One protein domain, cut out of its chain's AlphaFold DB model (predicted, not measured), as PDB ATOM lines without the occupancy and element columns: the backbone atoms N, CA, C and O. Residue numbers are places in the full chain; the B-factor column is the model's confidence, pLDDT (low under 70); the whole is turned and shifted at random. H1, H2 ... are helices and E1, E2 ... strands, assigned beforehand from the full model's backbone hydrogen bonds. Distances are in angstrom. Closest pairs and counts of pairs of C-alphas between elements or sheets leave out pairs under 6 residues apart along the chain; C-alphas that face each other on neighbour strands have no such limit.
ATOM      1  N   LYS A   2      91.641 -75.760 -23.549       61.53
ATOM      2  CA  LYS A   2      93.072 -75.848 -23.879       61.53
ATOM      3  C   LYS A   2      93.761 -74.542 -23.460       61.53
ATOM      4  O   LYS A   2      93.219 -73.467 -23.700       61.53
ATOM      5  N   ARG A   3      94.922 -74.623 -22.799       68.75
ATOM      6  CA  ARG A   3      95.728 -73.441 -22.451       68.75
ATOM      7  C   ARG A   3      96.633 -73.102 -23.633       68.75
ATOM      8  O   ARG A   3      97.611 -73.806 -23.855       68.75
ATOM      9  N   LEU A   4      96.315 -72.030 -24.353       79.69
ATOM     10  CA  LEU A   4      97.236 -71.422 -25.312       79.69
ATOM     11  C   LEU A   4      98.282 -70.590 -24.565       79.69
ATOM     12  O   LEU A   4      97.954 -69.843 -23.640       79.69
ATOM     13  N   TYR A   5      99.542 -70.735 -24.966       85.25
ATOM     14  CA  TYR A   5     100.644 -69.931 -24.450       85.25
ATOM     15  C   TYR A   5     100.947 -68.790 -25.409       85.25
ATOM     16  O   TYR A   5     100.914 -68.970 -26.624       85.25
ATOM     17  N   TYR A   6     101.301 -67.640 -24.841       85.88
ATOM     18  CA  TYR A   6     101.647 -66.447 -25.598       85.88
ATOM     19  C   TYR A   6     103.014 -65.918 -25.169       85.88
ATOM     20  O   TYR A   6     103.358 -65.941 -23.984       85.88
ATOM     21  N   HIS A   7     103.781 -65.425 -26.134       81.88
ATOM     22  CA  HIS A   7     104.904 -64.532 -25.903       81.88
ATOM     23  C   HIS A   7     104.404 -63.098 -26.035       81.88
ATOM     24  O   HIS A   7     103.930 -62.696 -27.094       81.88
ATOM     25  N   ASN A   8     104.470 -62.341 -24.945       83.69
ATOM     26  CA  ASN A   8     104.099 -60.937 -24.973       83.69
ATOM     27  C   ASN A   8     105.274 -60.130 -25.534       83.69
ATOM     28  O   ASN A   8     106.326 -60.031 -24.899       83.69
ATOM     29  N   LEU A   9     105.097 -59.606 -26.742       79.62
ATOM     30  CA  LEU A   9     106.025 -58.678 -27.361       79.62
ATOM     31  C   LEU A   9     105.604 -57.263 -26.979       79.62
ATOM     32  O   LEU A   9     104.613 -56.759 -27.502       79.62
ATOM     33  N   VAL A  10     106.372 -56.624 -26.102       82.81
ATOM     34  CA  VAL A  10     106.248 -55.188 -25.838       82.81
ATOM     35  C   VAL A  10     107.165 -54.456 -26.806       82.81
ATOM     36  O   VAL A  10     108.359 -54.754 -26.879       82.81
ATOM     37  N   PHE A  11     106.618 -53.516 -27.568       78.12
ATOM     38  CA  PHE A  11     107.382 -52.733 -28.530       78.12
ATOM     39  C   PHE A  11     107.142 -51.243 -28.335       78.12
ATOM     40  O   PHE A  11     106.043 -50.802 -28.000       78.12
ATOM     41  N   LYS A  12     108.193 -50.464 -28.592       73.50
ATOM     42  CA  LYS A  12     108.142 -49.007 -28.611       73.50
ATOM     43  C   LYS A  12     108.628 -48.514 -29.963       73.50
ATOM     44  O   LYS A  12     109.802 -48.667 -30.296       73.50
ATOM     45  N   VAL A  13     107.719 -47.950 -30.748       63.31
ATOM     46  CA  VAL A  13     108.022 -47.383 -32.064       63.31
ATOM     47  C   VAL A  13     107.592 -45.924 -32.046       63.31
ATOM     48  O   VAL A  13     106.407 -45.605 -31.957       63.31
ATOM     49  N   ASN A  14     108.570 -45.020 -32.118       79.00
ATOM     50  CA  ASN A  14     108.376 -43.583 -31.911       79.00
ATOM     51  C   ASN A  14     107.756 -43.295 -30.525       79.00
ATOM     52  O   ASN A  14     108.292 -43.730 -29.505       79.00
ATOM     53  N   ASN A  15     106.627 -42.581 -30.490       77.56
ATOM     54  CA  ASN A  15     105.882 -42.256 -29.270       77.56
ATOM     55  C   ASN A  15     104.788 -43.283 -28.934       77.56
ATOM     56  O   ASN A  15     104.004 -43.043 -28.019       77.56
ATOM     57  N   TYR A  16     104.716 -44.400 -29.660       62.41
ATOM     58  CA  TYR A  16     103.746 -45.459 -29.401       62.41
ATOM     59  C   TYR A  16     104.405 -46.609 -28.655       62.41
ATOM     60  O   TYR A  16     105.452 -47.114 -29.066       62.41
ATOM     61  N   GLU A  17     103.761 -47.024 -27.572       86.69
ATOM     62  CA  GLU A  17     104.066 -48.244 -26.841       86.69
ATOM     63  C   GLU A  17     102.891 -49.201 -27.022       86.69
ATOM     64  O   GLU A  17     101.731 -48.817 -26.866       86.69
ATOM     65  N   GLY A  18     103.194 -50.431 -27.419       82.38
ATOM     66  CA  GLY A  18     102.204 -51.463 -27.679       82.38
ATOM     67  C   GLY A  18     102.649 -52.792 -27.097       82.38
ATOM     68  O   GLY A  18     103.836 -53.027 -26.870       82.38
ATOM     69  N   SER A  19     101.683 -53.677 -26.871       84.38
ATOM     70  CA  SER A  19     101.965 -55.076 -26.568       84.38
ATOM     71  C   SER A  19     101.168 -55.974 -27.501       84.38
ATOM     72  O   SER A  19     100.010 -55.692 -27.808       84.38
ATOM     73  N   TYR A  20     101.800 -57.042 -27.974       81.88
ATOM     74  CA  TYR A  20     101.168 -58.024 -28.842       81.88
ATOM     75  C   TYR A  20     101.408 -59.431 -28.298       81.88
ATOM     76  O   TYR A  20     102.537 -59.807 -27.980       81.88
ATOM     77  N   ASN A  21     100.337 -60.214 -28.172       85.31
ATOM     78  CA  ASN A  21     100.403 -61.581 -27.666       85.31
ATOM     79  C   ASN A  21     100.622 -62.548 -28.828       85.31
ATOM     80  O   ASN A  21      99.691 -62.908 -29.543       85.31
ATOM     81  N   ILE A  22     101.864 -62.990 -28.992       85.12
ATOM     82  CA  ILE A  22     102.268 -63.914 -30.047       85.12
ATOM     83  C   ILE A  22     101.972 -65.350 -29.603       85.12
ATOM     84  O   ILE A  22     102.537 -65.779 -28.596       85.12
ATOM     85  N   PRO A  23     101.134 -66.123 -30.314       88.75
ATOM     86  CA  PRO A  23     100.869 -67.506 -29.946       88.75
ATOM     87  C   PRO A  23     102.126 -68.375 -30.097       88.75
ATOM     88  O   PRO A  23     102.872 -68.297 -31.078       88.75
ATOM     89  N   ILE A  24     102.360 -69.238 -29.110       88.88
ATOM     90  CA  ILE A  24     103.429 -70.236 -29.146       88.88
ATOM     91  C   ILE A  24     102.880 -71.518 -29.769       88.88
ATOM     92  O   ILE A  24     102.042 -72.191 -29.172       88.88
ATOM     93  N   LEU A  25     103.380 -71.853 -30.957       90.81
ATOM     94  CA  LEU A  25     102.957 -72.996 -31.758       90.81
ATOM     95  C   LEU A  25     104.139 -73.929 -32.009       90.81
ATOM     96  O   LEU A  25     105.282 -73.480 -32.148       90.81
ATOM     97  N   CYS A  26     103.865 -75.229 -32.096       89.81
ATOM     98  CA  CYS A  26     104.898 -76.220 -32.376       89.81
ATOM     99  C   CYS A  26     105.561 -75.970 -33.746       89.81
ATOM    100  O   CYS A  26     104.851 -75.917 -34.748       89.81
ATOM    101  N   PRO A  27     106.901 -75.871 -33.832       89.38
ATOM    102  CA  PRO A  27     107.594 -75.614 -35.096       89.38
ATOM    103  C   PRO A  27     107.888 -76.866 -35.928       89.38
ATOM    104  O   PRO A  27     108.545 -76.771 -36.967       89.38
ATOM    105  N   ASN A  28     107.459 -78.047 -35.473       87.06
ATOM    106  CA  ASN A  28     107.835 -79.313 -36.088       87.06
ATOM    107  C   ASN A  28     107.065 -79.580 -37.391       87.06
ATOM    108  O   ASN A  28     106.028 -80.247 -37.411       87.06
ATOM    109  N   THR A  29     107.637 -79.131 -38.506       76.50
ATOM    110  CA  THR A  29     107.083 -79.366 -39.847       76.50
ATOM    111  C   THR A  29     107.376 -80.748 -40.415       76.50
ATOM    112  O   THR A  29     106.645 -81.178 -41.297       76.50
ATOM    113  N   SER A  30     108.368 -81.484 -39.894       73.12
ATOM    114  CA  SER A  30     108.694 -82.836 -40.390       73.12
ATOM    115  C   SER A  30     107.542 -83.837 -40.226       73.12
ATOM    116  O   SER A  30     107.471 -84.826 -40.946       73.12
ATOM    117  N   ARG A  31     106.611 -83.555 -39.304       70.56
ATOM    118  CA  ARG A  31     105.382 -84.330 -39.066       70.56
ATOM    119  C   ARG A  31     104.102 -83.510 -39.285       70.56
ATOM    120  O   ARG A  31     103.045 -83.910 -38.814       70.56
ATOM    121  N   GLY A  32     104.200 -82.329 -39.907       72.06
ATOM    122  CA  GLY A  32     103.066 -81.407 -40.083       72.06
ATOM    123  C   GLY A  32     102.438 -80.901 -38.774       72.06
ATOM    124  O   GLY A  32     101.287 -80.473 -38.762       72.06
ATOM    125  N   CYS A  33     103.159 -80.962 -37.651       80.88
ATOM    126  CA  CYS A  33     102.609 -80.645 -36.339       80.88
ATOM    127  C   CYS A  33     102.639 -79.130 -36.099       80.88
ATOM    128  O   CYS A  33     103.690 -78.570 -35.800       80.88
ATOM    129  N   LYS A  34     101.470 -78.482 -36.178       74.00
ATOM    130  CA  LYS A  34     101.243 -77.073 -35.789       74.00
ATOM    131  C   LYS A  34     100.414 -76.952 -34.503       74.00
ATOM    132  O   LYS A  34      99.611 -76.039 -34.350       74.00
ATOM    133  N   SER A  35     100.558 -77.921 -33.601       83.94
ATOM    134  CA  SER A  35      99.713 -78.007 -32.409       83.94
ATOM    135  C   SER A  35      99.909 -76.827 -31.454       83.94
ATOM    136  O   SER A  35     101.027 -76.336 -31.260       83.94
ATOM    137  N   ASP A  36      98.804 -76.430 -30.823       83.56
ATOM    138  CA  ASP A  36      98.721 -75.492 -29.706       83.56
ATOM    139  C   ASP A  36      98.869 -76.183 -28.335       83.56
ATOM    140  O   ASP A  36      98.915 -75.519 -27.296       83.56
ATOM    141  N   ASN A  37      98.978 -77.518 -28.313       90.38
ATOM    142  CA  ASN A  37      99.101 -78.336 -27.108       90.38
ATOM    143  C   ASN A  37     100.532 -78.318 -26.553       90.38
ATOM    144  O   ASN A  37     101.274 -79.306 -26.570       90.38
ATOM    145  N   ILE A  38     100.940 -77.146 -26.082       91.50
ATOM    146  CA  ILE A  38     102.295 -76.874 -25.613       91.50
ATOM    147  C   ILE A  38     102.383 -77.049 -24.087       91.50
ATOM    148  O   ILE A  38     101.397 -76.950 -23.360       91.50
ATOM    149  N   LYS A  39     103.575 -77.345 -23.573       92.56
ATOM    150  CA  LYS A  39     103.917 -77.348 -22.145       92.56
ATOM    151  C   LYS A  39     105.133 -76.449 -21.926       92.56
ATOM    152  O   LYS A  39     106.082 -76.518 -22.700       92.56
ATOM    153  N   LYS A  40     105.138 -75.647 -20.858       91.19
ATOM    154  CA  LYS A  40     106.358 -74.978 -20.370       91.19
ATOM    155  C   LYS A  40     107.267 -75.998 -19.684       91.19
ATOM    156  O   LYS A  40     106.815 -76.690 -18.773       91.19
ATOM    157  N   ASP A  41     108.524 -76.064 -20.103       90.19
ATOM    158  CA  ASP A  41     109.494 -77.076 -19.662       90.19
ATOM    159  C   ASP A  41     110.705 -76.434 -18.968       90.19
ATOM    160  O   ASP A  41     111.862 -76.733 -19.249       90.19
ATOM    161  N   GLY A  42     110.415 -75.481 -18.076       90.75
ATOM    162  CA  GLY A  42     111.432 -74.725 -17.347       90.75
ATOM    163  C   GLY A  42     112.242 -73.764 -18.222       90.75
ATOM    164  O   GLY A  42     111.927 -73.519 -19.388       90.75
ATOM    165  N   HIS A  43     113.268 -73.169 -17.626       90.75
ATOM    166  CA  HIS A  43     114.175 -72.244 -18.299       90.75
ATOM    167  C   HIS A  43     115.498 -72.933 -18.627       90.75
ATOM    168  O   HIS A  43     115.962 -73.784 -17.870       90.75
ATOM    169  N   ASP A  44     116.108 -72.561 -19.753       89.75
ATOM    170  CA  ASP A  44     117.420 -73.073 -20.134       89.75
ATOM    171  C   ASP A  44     118.544 -72.394 -19.354       89.75
ATOM    172  O   ASP A  44     119.039 -71.341 -19.748       89.75
ATOM    173  N   THR A  45     118.971 -72.990 -18.247       89.81
ATOM    174  CA  THR A  45     120.000 -72.397 -17.382       89.81
ATOM    175  C   THR A  45     121.401 -72.405 -17.998       89.81
ATOM    176  O   THR A  45     122.275 -71.703 -17.497       89.81
ATOM    177  N   SER A  46     121.632 -73.131 -19.101       88.00
ATOM    178  CA  SER A  46     122.916 -73.099 -19.815       88.00
ATOM    179  C   SER A  46     123.143 -71.823 -20.627       88.00
ATOM    180  O   SER A  46     124.268 -71.562 -21.046       88.00
ATOM    181  N   VAL A  47     122.103 -71.014 -20.859       85.50
ATOM    182  CA  VAL A  47     122.211 -69.747 -21.595       85.50
ATOM    183  C   VAL A  47     121.989 -68.585 -20.632       85.50
ATOM    184  O   VAL A  47     121.054 -68.595 -19.835       85.50
ATOM    185  N   LYS A  48     122.815 -67.534 -20.733       84.94
ATOM    186  CA  LYS A  48     122.760 -66.352 -19.846       84.94
ATOM    187  C   LYS A  48     121.374 -65.699 -19.780       84.94
ATOM    188  O   LYS A  48     120.990 -65.189 -18.734       84.94
ATOM    189  N   SER A  49     120.627 -65.709 -20.884       83.94
ATOM    190  CA  SER A  49     119.264 -65.165 -20.951       83.94
ATOM    191  C   SER A  49     118.207 -66.067 -20.308       83.94
ATOM    192  O   SER A  49     117.060 -65.645 -20.192       83.94
ATOM    193  N   SER A  50     118.577 -67.291 -19.912       88.44
ATOM    194  CA  SER A  50     117.701 -68.308 -19.329       88.44
ATOM    195  C   SER A  50     116.347 -68.397 -20.041       88.44
ATOM    196  O   SER A  50     115.306 -68.172 -19.423       88.44
ATOM    197  N   PRO A  51     116.314 -68.656 -21.362       90.56
ATOM    198  CA  PRO A  51     115.077 -68.620 -22.132       90.56
ATOM    199  C   PRO A  51     114.112 -69.725 -21.689       90.56
ATOM    200  O   PRO A  51     114.517 -70.842 -21.373       90.56
ATOM    201  N   GLN A  52     112.812 -69.429 -21.698       92.81
ATOM    202  CA  GLN A  52     111.765 -70.420 -21.434       92.81
ATOM    203  C   GLN A  52     111.770 -71.498 -22.529       92.81
ATOM    204  O   GLN A  52     111.584 -71.178 -23.707       92.81
ATOM    205  N   LYS A  53     111.916 -72.769 -22.135       93.19
ATOM    206  CA  LYS A  53     111.724 -73.935 -23.008       93.19
ATOM    207  C   LYS A  53     110.250 -74.310 -23.087       93.19
ATOM    208  O   LYS A  53     109.519 -74.238 -22.091       93.19
ATOM    209  N   TYR A  54     109.836 -74.742 -24.268       93.62
ATOM    210  CA  TYR A  54     108.505 -75.249 -24.558       93.62
ATOM    211  C   TYR A  54     108.613 -76.636 -25.175       93.62
ATOM    212  O   TYR A  54     109.480 -76.860 -26.009       93.62
ATOM    213  N   THR A  55     107.709 -77.540 -24.814       93.25
ATOM    214  CA  THR A  55     107.632 -78.887 -25.392       93.25
ATOM    215  C   THR A  55     106.226 -79.113 -25.938       93.25
ATOM    216  O   THR A  55     105.238 -78.909 -25.229       93.25
ATOM    217  N   CYS A  56     106.118 -79.503 -27.208       92.12
ATOM    218  CA  CYS A  56     104.847 -79.889 -27.815       92.12
ATOM    219  C   CYS A  56     104.448 -81.282 -27.329       92.12
ATOM    220  O   CYS A  56     105.212 -82.232 -27.489       92.12
ATOM    221  N   LYS A  57     103.250 -81.424 -26.761       90.50
ATOM    222  CA  LYS A  57     102.780 -82.712 -26.233       90.50
ATOM    223  C   LYS A  57     102.410 -83.717 -27.320       90.50
ATOM    224  O   LYS A  57     102.456 -84.911 -27.059       90.50
ATOM    225  N   ASP A  58     102.079 -83.244 -28.516       89.75
ATOM    226  CA  ASP A  58     101.589 -84.116 -29.587       89.75
ATOM    227  C   ASP A  58     102.735 -84.757 -30.382       89.75
ATOM    228  O   ASP A  58     102.603 -85.873 -30.873       89.75
ATOM    229  N   CYS A  59     103.883 -84.079 -30.504       90.06
ATOM    230  CA  CYS A  59     105.030 -84.586 -31.268       90.06
ATOM    231  C   CYS A  59     106.333 -84.706 -30.465       90.06
ATOM    232  O   CYS A  59     107.321 -85.208 -31.001       90.06
ATOM    233  N   GLY A  60     106.353 -84.245 -29.210       90.94
ATOM    234  CA  GLY A  60     107.507 -84.315 -28.310       90.94
ATOM    235  C   GLY A  60     108.620 -83.301 -28.597       90.94
ATOM    236  O   GLY A  60     109.629 -83.300 -27.902       90.94
ATOM    237  N   THR A  61     108.475 -82.437 -29.607       92.12
ATOM    238  CA  THR A  61     109.517 -81.466 -29.968       92.12
ATOM    239  C   THR A  61     109.652 -80.368 -28.917       92.12
ATOM    240  O   THR A  61     108.666 -79.709 -28.577       92.12
ATOM    241  N   THR A  62     110.887 -80.127 -28.471       92.00
ATOM    242  CA  THR A  62     111.260 -79.014 -27.589       92.00
ATOM    243  C   THR A  62     111.786 -77.829 -28.403       92.00
ATOM    244  O   THR A  62     112.540 -78.012 -29.356       92.00
ATOM    245  N   PHE A  63     111.375 -76.611 -28.055       92.44
ATOM    246  CA  PHE A  63     111.690 -75.382 -28.787       92.44
ATOM    247  C   PHE A  63     111.609 -74.134 -27.886       92.44
ATOM    248  O   PHE A  63     111.230 -74.214 -26.714       92.44
ATOM    249  N   TYR A  64     111.972 -72.971 -28.431       91.56
ATOM    250  CA  TYR A  64     111.934 -71.672 -27.752       91.56
ATOM    251  C   TYR A  64     110.852 -70.777 -28.356       91.56
ATOM    252  O   TYR A  64     110.413 -70.993 -29.480       91.56
ATOM    253  N   ALA A  65     110.457 -69.719 -27.642       87.56
ATOM    254  CA  ALA A  65     109.444 -68.786 -28.143       87.56
ATOM    255  C   ALA A  65     109.788 -68.233 -29.542       87.56
ATOM    256  O   ALA A  65     108.957 -68.308 -30.440       87.56
ATOM    257  N   HIS A  66     111.025 -67.766 -29.748       83.81
ATOM    258  CA  HIS A  66     111.485 -67.180 -31.016       83.81
ATOM    259  C   HIS A  66     111.617 -68.191 -32.169       83.81
ATOM    260  O   HIS A  66     111.766 -67.781 -33.313       83.81
ATOM    261  N   THR A  67     111.553 -69.498 -31.888       86.81
ATOM    262  CA  THR A  67     111.524 -70.553 -32.913       86.81
ATOM    263  C   THR A  67     110.130 -71.146 -33.109       86.81
ATOM    264  O   THR A  67     110.003 -72.144 -33.808       86.81
ATOM    265  N   SER A  68     109.086 -70.555 -32.513       87.94
ATOM    266  CA  SER A  68     107.677 -70.938 -32.702       87.94
ATOM    267  C   SER A  68     107.287 -70.979 -34.184       87.94
ATOM    268  O   SER A  68     107.728 -70.138 -34.973       87.94
ATOM    269  N   ALA A  69     106.391 -71.903 -34.551       86.19
ATOM    270  CA  ALA A  69     105.821 -71.980 -35.904       86.19
ATOM    271  C   ALA A  69     105.207 -70.650 -36.370       86.19
ATOM    272  O   ALA A  69     105.272 -70.343 -37.554       86.19
ATOM    273  N   PHE A  70     104.686 -69.837 -35.448       84.12
ATOM    274  CA  PHE A  70     104.149 -68.512 -35.762       84.12
ATOM    275  C   PHE A  70     105.154 -67.621 -36.503       84.12
ATOM    276  O   PHE A  70     104.806 -67.004 -37.504       84.12
ATOM    277  N   TYR A  71     106.409 -67.572 -36.044       81.69
ATOM    278  CA  TYR A  71     107.430 -66.730 -36.674       81.69
ATOM    279  C   TYR A  71     107.803 -67.235 -38.065       81.69
ATOM    280  O   TYR A  71     107.986 -66.430 -38.970       81.69
ATOM    281  N   ARG A  72     107.839 -68.559 -38.250       77.69
ATOM    282  CA  ARG A  72     108.067 -69.173 -39.564       77.69
ATOM    283  C   ARG A  72     106.924 -68.907 -40.538       77.69
ATOM    284  O   ARG A  72     107.178 -68.641 -41.707       77.69
ATOM    285  N   ASP A  73     105.682 -68.987 -40.068       78.81
ATOM    286  CA  ASP A  73     104.508 -68.709 -40.896       78.81
ATOM    287  C   ASP A  73     104.480 -67.223 -41.300       78.81
ATOM    288  O   ASP A  73     104.243 -66.912 -42.464       78.81
ATOM    289  N   ILE A  74     104.817 -66.303 -40.387       78.56
ATOM    290  CA  ILE A  74     104.985 -64.878 -40.718       78.56
ATOM    291  C   ILE A  74     106.096 -64.667 -41.744       78.56
ATOM    292  O   ILE A  74     105.893 -63.938 -42.707       78.56
ATOM    293  N   GLU A  75     107.259 -65.289 -41.553       75.56
ATOM    294  CA  GLU A  75     108.378 -65.185 -42.490       75.56
ATOM    295  C   GLU A  75     107.987 -65.681 -43.889       75.56
ATOM    296  O   GLU A  75     108.234 -64.989 -44.874       75.56
ATOM    297  N   SER A  76     107.315 -66.834 -43.977       75.94
ATOM    298  CA  SER A  76     106.813 -67.378 -45.243       75.94
ATOM    299  C   SER A  76     105.809 -66.438 -45.905       75.94
ATOM    300  O   SER A  76     105.938 -66.157 -47.094       75.94
ATOM    301  N   ASN A  77     104.850 -65.911 -45.139       74.81
ATOM    302  CA  ASN A  77     103.839 -64.986 -45.652       74.81
ATOM    303  C   ASN A  77     104.467 -63.677 -46.136       74.81
ATOM    304  O   ASN A  77     104.067 -63.160 -47.174       74.81
ATOM    305  N   ILE A  78     105.461 -63.149 -45.414       72.56
ATOM    306  CA  ILE A  78     106.223 -61.978 -45.852       72.56
ATOM    307  C   ILE A  78     106.960 -62.313 -47.147       72.56
ATOM    308  O   ILE A  78     106.841 -61.559 -48.100       72.56
ATOM    309  N   ASN A  79     107.675 -63.435 -47.229       73.81
ATOM    310  CA  ASN A  79     108.433 -63.793 -48.429       73.81
ATOM    311  C   ASN A  79     107.534 -63.966 -49.661       73.81
ATOM    312  O   ASN A  79     107.820 -63.376 -50.699       73.81
ATOM    313  N   GLU A  80     106.438 -64.716 -49.547       75.94
ATOM    314  CA  GLU A  80     105.461 -64.890 -50.630       75.94
ATOM    315  C   GLU A  80     104.834 -63.552 -51.037       75.94
ATOM    316  O   GLU A  80     104.722 -63.235 -52.220       75.94
TER     317      GLU A  80
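This is residues 2 to 80 of the 308 residues of the protein "DDE domain-containing protein" of Candidatus Lokiarchaeota archaeon (UniProt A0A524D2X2). Picture a small three-stranded sheet, E3, E4 and E5, in a body from which two parts stick out: the tip of a long two-stranded hairpin, E1 and E2, at residues 12 to 17, and the end of one helix, H1, at residues 74 to 80. A long loop, residues 24 to 37, leads from the hairpin to the sheet, and the helix follows the sheet's last strand. The printed part has 79 residues with five named strands and one named helix, in the order E1 E2 E3 E4 E5 H1; both sheets are antiparallel, one in the order E3, E4, E5 and the other E1, E2, and the class is mixed, helices and strands. The whole is only just compact, close to loose, with a radius of gyration of the C-alphas of 13.9 A, and its C-alphas span 42 by 36 by 25 A.

Begin with E1, residues 6 to 13, and E2, residues 16 to 23, antiparallel neighbours that form a hairpin, with 158 degrees between their directions. Look at N 9 and O 20, 2.9 A apart, and at N 20 and O 9, also 2.9 A apart, both within hydrogen-bond range. Past the long link of residues 24 to 37 come E3, residues 38 to 43, and E4, residues 52 to 56, an antiparallel hairpin with 150 degrees between their directions. Check N 39 and O 55, which are 2.8 A apart and within hydrogen-bond range. E5, residues 62 to 64, is the antiparallel neighbour of E4, at 139 degrees, and forms a hairpin with it; N 63 and O 54 are within hydrogen-bond range at 2.8 A. E3, E4 and E5 are a meander, each strand the antiparallel neighbour of the one before, with E4 as the inner strand and E3 and E5 as the edge strands. Between the two sheets, E1 is apart from E3, E4 and E5, and E2 is apart from E3, E4 and E5 too. Last comes H1, residues 69 to 80, which is not on the sheet of E3, E4 and E5. Its closest C-alphas to E2 are those of Phe 70 and Pro 23, 6.8 A apart. In H1 every O i to N i+4 pair is within hydrogen-bond range.

Find C-alpha 6 at (101.647, -66.447, -25.598); from there E1 runs 21.1 A to C-alpha 13. After a tight link, E2 runs 22.2 A from C-alpha 16 at (103.746, -45.459, -29.401) to C-alpha 23. E3 goes from Ile 38 to His 43, 14.7 A, and E4 from Gln 52 to Cys 56, 13.4 A. E5, Thr 62 to Tyr 64, is the short one at 7.4 A. H1 begins at Ala 69 and runs 16.3 A to C-alpha 80 at (105.461, -64.890, -50.630).

The C-alphas farthest apart are those of Asn 15 and Arg 31, 43.2 A. Without the stretches that stand free, residues 12 to 17 and 74 to 80, you have a body of 66 residues spanning 32 by 30 by 22 A. The printed part has no cut. The link from E2 to E3 is long, that from E3 to E4 is short, and the links from E1 to E2, E4 to E5 and E5 to H1 are tight. In the B-factor column the mean pLDDT of the printed part is 83.7, and the model's confidence is low, under 70, at residues 2 to 3, residue 13 and residue 16.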